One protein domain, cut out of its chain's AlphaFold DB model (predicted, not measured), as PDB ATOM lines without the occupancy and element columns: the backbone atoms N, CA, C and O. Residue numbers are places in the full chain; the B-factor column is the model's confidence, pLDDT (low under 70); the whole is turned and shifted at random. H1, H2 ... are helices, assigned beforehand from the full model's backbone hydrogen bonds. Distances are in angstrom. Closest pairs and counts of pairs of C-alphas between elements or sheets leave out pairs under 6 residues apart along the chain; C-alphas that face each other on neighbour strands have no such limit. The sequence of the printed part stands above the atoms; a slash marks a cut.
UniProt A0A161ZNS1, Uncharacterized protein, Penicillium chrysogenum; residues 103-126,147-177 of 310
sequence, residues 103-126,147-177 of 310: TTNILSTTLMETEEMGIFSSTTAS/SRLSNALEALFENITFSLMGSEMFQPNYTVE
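AT A GLANCE: This is residues 103 to 126 and 147 to 177 of the 310 residues of an uncharacterized protein of Penicillium chrysogenum (UniProt A0A161ZNS1). One long helix, H3, has the small helix H1 packed on its first part and short H2 beyond H1; residues 161 to 177 stick out and make the length. Of 55 printed residues under half, 27, are in the three named helices, in order H1, H2, H3: all helix, no named strand. The whole is extended: radius of gyration of the C-alphas 15.7 A, spans 52 by 26 by 11 A.

HOW THE PARTS SIT: H3, residues 149 to 166, touches H1, residues 110 to 113, with residues 149 to 156 alone; the closest C-alphas, of Thr 110 and Ala 152, are 5.4 A apart. H2, residues 118 to 122, only just touches H1, only at the corner by their tight link, with 3 pairs of C-alphas within 8 A; the closest, of Met 112 and Gly 118, are 6.6 A apart. H2 and H3 are apart. Every O i to N i+4 pair of H3 is within hydrogen-bond range; H2 has 0 of 1, and 1 of 2 O i to N i+3 pairs; H1 is too short.

IN THESE COORDINATES: H3 runs 25.0 A, from C-alpha 149 (27.384, 38.723, 22.734) to C-alpha 166 (16.645, 54.361, 39.049).

THE WHOLE: Residues 127 to 146 are not printed, a 22.6 A gap between C-alphas 126 and 147. Confidence is low, under 70, in 17 residues, among them 120 to 126.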
ATOM      1  N   THR A 103      31.074  57.963  33.971       62.41
ATOM      2  CA  THR A 103      31.731  56.851  33.290       62.41
ATOM      3  C   THR A 103      30.808  56.368  32.174       62.41
ATOM      4  O   THR A 103      29.734  55.839  32.443       62.41
ATOM      5  N   THR A 104      31.198  56.597  30.922       68.69
ATOM      6  CA  THR A 104      30.448  56.197  29.711       68.69
ATOM      7  C   THR A 104      31.229  55.183  28.876       68.69
ATOM      8  O   THR A 104      30.891  54.890  27.733       68.69
ATOM      9  N   ASN A 105      32.279  54.621  29.470       75.69
ATOM     10  CA  ASN A 105      33.279  53.810  28.806       75.69
ATOM     11  C   ASN A 105      32.659  52.456  28.444       75.69
ATOM     12  O   ASN A 105      32.202  51.728  29.331       75.69
ATOM     13  N   ILE A 106      32.698  52.070  27.168       78.38
ATOM     14  CA  ILE A 106      32.138  50.786  26.709       78.38
ATOM     15  C   ILE A 106      32.833  49.603  27.391       78.38
ATOM     16  O   ILE A 106      32.185  48.608  27.713       78.38
ATOM     17  N   LEU A 107      34.126  49.723  27.697       75.81
ATOM     18  CA  LEU A 107      34.866  48.678  28.411       75.81
ATOM     19  C   LEU A 107      34.387  48.467  29.856       75.81
ATOM     20  O   LEU A 107      34.633  47.414  30.421       75.81
ATOM     21  N   SER A 108      33.676  49.422  30.461       75.50
ATOM     22  CA  SER A 108      33.090  49.236  31.801       75.50
ATOM     23  C   SER A 108      31.796  48.412  31.800       75.50
ATOM     24  O   SER A 108      31.228  48.151  32.858       75.50
ATOM     25  N   THR A 109      31.323  48.006  30.621       81.44
ATOM     26  CA  THR A 109      30.067  47.274  30.456       81.44
ATOM     27  C   THR A 109      30.275  45.762  30.361       81.44
ATOM     28  O   THR A 109      31.384  45.271  30.141       81.44
ATOM     29  N   THR A 110      29.169  45.018  30.422       85.06
ATOM     30  CA  THR A 110      29.119  43.561  30.221       85.06
ATOM     31  C   THR A 110      29.637  43.113  28.849       85.06
ATOM     32  O   THR A 110      29.943  41.935  28.675       85.06
ATOM     33  N   LEU A 111      29.804  44.018  27.868       83.75
ATOM     34  CA  LEU A 111      30.421  43.668  26.583       83.75
ATOM     35  C   LEU A 111      31.867  43.187  26.738       83.75
ATOM     36  O   LEU A 111      32.292  42.340  25.954       83.75
ATOM     37  N   MET A 112      32.617  43.662  27.741       79.56
ATOM     38  CA  MET A 112      34.004  43.224  27.961       79.56
ATOM     39  C   MET A 112      34.118  41.763  28.425       79.56
ATOM     40  O   MET A 112      35.180  41.154  28.315       79.56
ATOM     41  N   GLU A 113      33.015  41.179  28.887       78.56
ATOM     42  CA  GLU A 113      32.936  39.781  29.317       78.56
ATOM     43  C   GLU A 113      32.600  38.824  28.157       78.56
ATOM     44  O   GLU A 113      32.451  37.616  28.361       78.56
ATOM     45  N   THR A 114      32.488  39.346  26.931       81.25
ATOM     46  CA  THR A 114      32.223  38.552  25.726       81.25
ATOM     47  C   THR A 114      33.498  38.038  25.070       81.25
ATOM     48  O   THR A 114      34.565  38.642  25.180       81.25
ATOM     49  N   GLU A 115      33.376  36.929  24.341       78.00
ATOM     50  CA  GLU A 115      34.499  36.304  23.629       78.00
ATOM     51  C   GLU A 115      35.092  37.260  22.579       78.00
ATOM     52  O   GLU A 115      36.310  37.411  22.482       78.00
ATOM     53  N   GLU A 116      34.224  37.993  21.879       76.81
ATOM     54  CA  GLU A 116      34.590  38.942  20.818       76.81
ATOM     55  C   GLU A 116      35.385  40.149  21.343       76.81
ATOM     56  O   GLU A 116      36.277  40.666  20.669       76.81
ATOM     57  N   MET A 117      35.092  40.595  22.569       77.19
ATOM     58  CA  MET A 117      35.783  41.718  23.215       77.19
ATOM     59  C   MET A 117      37.017  41.264  24.015       77.19
ATOM     60  O   MET A 117      37.777  42.097  24.518       77.19
ATOM     61  N   GLY A 118      37.262  39.952  24.111       69.12
ATOM     62  CA  GLY A 118      38.339  39.356  24.905       69.12
ATOM     63  C   GLY A 118      39.739  39.851  24.529       69.12
ATOM     64  O   GLY A 118      40.625  39.884  25.388       69.12
ATOM     65  N   ILE A 119      39.929  40.330  23.295       70.56
ATOM     66  CA  ILE A 119      41.178  40.943  22.809       70.56
ATOM     67  C   ILE A 119      41.611  42.112  23.711       70.56
ATOM     68  O   ILE A 119      42.790  42.226  24.054       70.56
ATOM     69  N   PHE A 120      40.659  42.928  24.175       67.81
ATOM     70  CA  PHE A 120      40.916  44.106  25.010       67.81
ATOM     71  C   PHE A 120      41.104  43.785  26.501       67.81
ATOM     72  O   PHE A 120      41.582  44.625  27.264       67.81
ATOM     73  N   SER A 121      40.802  42.560  26.937       59.66
ATOM     74  CA  SER A 121      41.002  42.168  28.340       59.66
ATOM     75  C   SER A 121      42.486  42.036  28.726       59.66
ATOM     76  O   SER A 121      42.834  42.095  29.904       59.66
ATOM     77  N   SER A 122      43.370  41.908  27.730       55.38
ATOM     78  CA  SER A 122      44.830  41.906  27.902       55.38
ATOM     79  C   SER A 122      45.418  43.303  28.141       55.38
ATOM     80  O   SER A 122      46.427  43.426  28.827       55.38
ATOM     81  N   THR A 123      44.770  44.360  27.645       52.81
ATOM     82  CA  THR A 123      45.210  45.756  27.824       52.81
ATOM     83  C   THR A 123      44.884  46.328  29.204       52.81
ATOM     84  O   THR A 123      45.503  47.300  29.621       52.81
ATOM     85  N   THR A 124      43.943  45.722  29.934       50.25
ATOM     86  CA  THR A 124      43.612  46.078  31.326       50.25
ATOM     87  C   THR A 124      44.309  45.187  32.354       50.25
ATOM     88  O   THR A 124      44.153  45.399  33.557       50.25
ATOM     89  N   ALA A 125      45.048  44.164  31.908       49.81
ATOM     90  CA  ALA A 125      45.870  43.358  32.793       49.81
ATOM     91  C   ALA A 125      47.052  44.220  33.251       49.81
ATOM     92  O   ALA A 125      48.023  44.409  32.524       49.81
ATOM     93  N   SER A 126      46.915  44.781  34.455       47.19
ATOM     94  CA  SER A 126      48.010  45.396  35.204       47.19
ATOM     95  C   SER A 126      49.233  44.482  35.180       47.19
ATOM     96  O   SER A 126      49.077  43.259  35.155       47.19
ATOM     97  N   SER A 147      30.598  35.177  28.038       74.50
ATOM     98  CA  SER A 147      29.192  35.295  27.683       74.50
ATOM     99  C   SER A 147      29.071  35.488  26.172       74.50
ATOM    100  O   SER A 147      29.846  36.223  25.555       74.50
ATOM    101  N   ARG A 148      28.069  34.858  25.548       82.06
ATOM    102  CA  ARG A 148      27.727  35.182  24.155       82.06
ATOM    103  C   ARG A 148      27.333  36.652  24.065       82.06
ATOM    104  O   ARG A 148      26.643  37.155  24.952       82.06
ATOM    105  N   LEU A 149      27.696  37.310  22.965       84.06
ATOM    106  CA  LEU A 149      27.384  38.723  22.734       84.06
ATOM    107  C   LEU A 149      25.889  39.036  22.902       84.06
ATOM    108  O   LEU A 149      25.547  40.076  23.451       84.06
ATOM    109  N   SER A 150      25.002  38.123  22.493       81.69
ATOM    110  CA  SER A 150      23.552  38.266  22.678       81.69
ATOM    111  C   SER A 150      23.158  38.445  24.145       81.69
ATOM    112  O   SER A 150      22.383  39.339  24.464       81.69
ATOM    113  N   ASN A 151      23.729  37.633  25.034       84.88
ATOM    114  CA  ASN A 151      23.412  37.654  26.459       84.88
ATOM    115  C   ASN A 151      24.026  38.889  27.126       84.88
ATOM    116  O   ASN A 151      23.405  39.508  27.981       84.88
ATOM    117  N   ALA A 152      25.233  39.275  26.708       87.69
ATOM    118  CA  ALA A 152      25.869  40.491  27.199       87.69
ATOM    119  C   ALA A 152      25.119  41.757  26.761       87.69
ATOM    120  O   ALA A 152      25.014  42.691  27.554       87.69
ATOM    121  N   LEU A 153      24.578  41.784  25.535       87.50
ATOM    122  CA  LEU A 153      23.710  42.861  25.050       87.50
ATOM    123  C   LEU A 153      22.402  42.922  25.833       87.50
ATOM    124  O   LEU A 153      21.987  44.009  26.219       87.50
ATOM    125  N   GLU A 154      21.767  41.780  26.090       88.25
ATOM    126  CA  GLU A 154      20.567  41.712  26.928       88.25
ATOM    127  C   GLU A 154      20.842  42.282  28.328       88.25
ATOM    128  O   GLU A 154      20.158  43.212  28.752       88.25
ATOM    129  N   ALA A 155      21.919  41.830  28.977       88.12
ATOM    130  CA  ALA A 155      22.347  42.338  30.280       88.12
ATOM    131  C   ALA A 155      22.716  43.834  30.247       88.12
ATOM    132  O   ALA A 155      22.450  44.566  31.199       88.12
ATOM    133  N   LEU A 156      23.305  44.326  29.151       90.00
ATOM    134  CA  LEU A 156      23.574  45.753  28.971       90.00
ATOM    135  C   LEU A 156      22.266  46.549  28.936       90.00
ATOM    136  O   LEU A 156      22.142  47.546  29.644       90.00
ATOM    137  N   PHE A 157      21.301  46.135  28.111       89.69
ATOM    138  CA  PHE A 157      20.017  46.824  27.998       89.69
ATOM    139  C   PHE A 157      19.238  46.789  29.311       89.69
ATOM    140  O   PHE A 157      18.632  47.796  29.683       89.69
ATOM    141  N   GLU A 158      19.294  45.677  30.036       91.06
ATOM    142  CA  GLU A 158      18.740  45.558  31.381       91.06
ATOM    143  C   GLU A 158      19.384  46.577  32.336       91.06
ATOM    144  O   GLU A 158      18.682  47.398  32.932       91.06
ATOM    145  N   ASN A 159      20.718  46.618  32.402       87.94
ATOM    146  CA  ASN A 159      21.460  47.551  33.252       87.94
ATOM    147  C   ASN A 159      21.205  49.021  32.887       87.94
ATOM    148  O   ASN A 159      21.049  49.859  33.776       87.94
ATOM    149  N   ILE A 160      21.121  49.346  31.593       86.31
ATOM    150  CA  ILE A 160      20.755  50.684  31.103       86.31
ATOM    151  C   ILE A 160      19.340  51.041  31.560       86.31
ATOM    152  O   ILE A 160      19.124  52.134  32.078       86.31
ATOM    153  N   THR A 161      18.386  50.120  31.411       87.62
ATOM    154  CA  THR A 161      16.983  50.346  31.777       87.62
ATOM    155  C   THR A 161      16.839  50.590  33.275       87.62
ATOM    156  O   THR A 161      16.220  51.577  33.674       87.62
ATOM    157  N   PHE A 162      17.461  49.752  34.111       86.19
ATOM    158  CA  PHE A 162      17.467  49.953  35.558       86.19
ATOM    159  C   PHE A 162      18.185  51.240  35.965       86.19
ATOM    160  O   PHE A 162      17.695  51.946  36.840       86.19
ATOM    161  N   SER A 163      19.292  51.593  35.308       83.31
ATOM    162  CA  SER A 163      20.008  52.845  35.587       83.31
ATOM    163  C   SER A 163      19.181  54.079  35.210       83.31
ATOM    164  O   SER A 163      19.167  55.061  35.949       83.31
ATOM    165  N   LEU A 164      18.452  54.030  34.089       83.75
ATOM    166  CA  LEU A 164      17.547  55.097  33.656       83.75
ATOM    167  C   LEU A 164      16.343  55.232  34.590       83.75
ATOM    168  O   LEU A 164      16.050  56.339  35.030       83.75
ATOM    169  N   MET A 165      15.674  54.125  34.927       81.19
ATOM    170  CA  MET A 165      14.526  54.139  35.843       81.19
ATOM    171  C   MET A 165      14.922  54.497  37.280       81.19
ATOM    172  O   MET A 165      14.148  55.134  37.989       81.19
ATOM    173  N   GLY A 166      16.120  54.099  37.711       80.69
ATOM    174  CA  GLY A 166      16.645  54.361  39.049       80.69
ATOM    175  C   GLY A 166      17.269  55.746  39.221       80.69
ATOM    176  O   GLY A 166      17.501  56.166  40.350       80.69
ATOM    177  N   SER A 167      17.523  56.486  38.141       79.62
ATOM    178  CA  SER A 167      18.139  57.812  38.220       79.62
ATOM    179  C   SER A 167      17.155  58.861  38.735       79.62
ATOM    180  O   SER A 167      16.100  59.083  38.142       79.62
ATOM    181  N   GLU A 168      17.535  59.572  39.798       75.50
ATOM    182  CA  GLU A 168      16.759  60.687  40.365       75.50
ATOM    183  C   GLU A 168      16.493  61.810  39.347       75.50
ATOM    184  O   GLU A 168      15.518  62.539  39.472       75.50
ATOM    185  N   MET A 169      17.327  61.926  38.305       69.00
ATOM    186  CA  MET A 169      17.153  62.903  37.224       69.00
ATOM    187  C   MET A 169      15.952  62.586  36.322       69.00
ATOM    188  O   MET A 169      15.352  63.498  35.756       69.00
ATOM    189  N   PHE A 170      15.624  61.303  36.159       69.31
ATOM    190  CA  PHE A 170      14.534  60.834  35.296       69.31
ATOM    191  C   PHE A 170      13.308  60.377  36.089       69.31
ATOM    192  O   PHE A 170      12.254  60.127  35.504       69.31
ATOM    193  N   GLN A 171      13.422  60.303  37.414       74.88
ATOM    194  CA  GLN A 171      12.278  60.109  38.284       74.88
ATOM    195  C   GLN A 171      11.518  61.431  38.431       74.88
ATOM    196  O   GLN A 171      12.109  62.459  38.768       74.88
ATOM    197  N   PRO A 172      10.200  61.439  38.188       66.50
ATOM    198  CA  PRO A 172       9.407  62.630  38.419       66.50
ATOM    199  C   PRO A 172       9.429  62.985  39.906       66.50
ATOM    200  O   PRO A 172       9.259  62.135  40.781       66.50
ATOM    201  N   ASN A 173       9.636  64.265  40.197       69.06
ATOM    202  CA  ASN A 173       9.608  64.753  41.562       69.06
ATOM    203  C   ASN A 173       8.152  64.847  42.043       69.06
ATOM    204  O   ASN A 173       7.475  65.844  41.818       69.06
ATOM    205  N   TYR A 174       7.688  63.810  42.740       66.62
ATOM    206  CA  TYR A 174       6.321  63.718  43.265       66.62
ATOM    207  C   TYR A 174       5.997  64.719  44.392       66.62
ATOM    208  O   TYR A 174       4.863  64.756  44.861       66.62
ATOM    209  N   THR A 175       6.968  65.519  44.853       70.62
ATOM    210  CA  THR A 175       6.733  66.570  45.865       70.62
ATOM    211  C   THR A 175       6.354  67.928  45.269       70.62
ATOM    212  O   THR A 175       5.932  68.815  46.007       70.62
ATOM    213  N   VAL A 176       6.450  68.089  43.945       66.81
ATOM    214  CA  VAL A 176       5.989  69.275  43.209       66.81
ATOM    215  C   VAL A 176       4.898  68.880  42.215       66.81
ATOM    216  O   VAL A 176       4.971  67.835  41.579       66.81
ATOM    217  N   GLU A 177       3.876  69.727  42.082       63.47
ATOM    218  CA  GLU A 177       2.716  69.564  41.192       63.47
ATOM    219  C   GLU A 177       3.126  69.744  39.710       63.47
ATOM    220  O   GLU A 177       2.756  70.712  39.053       63.47
TER     221      GLU A 177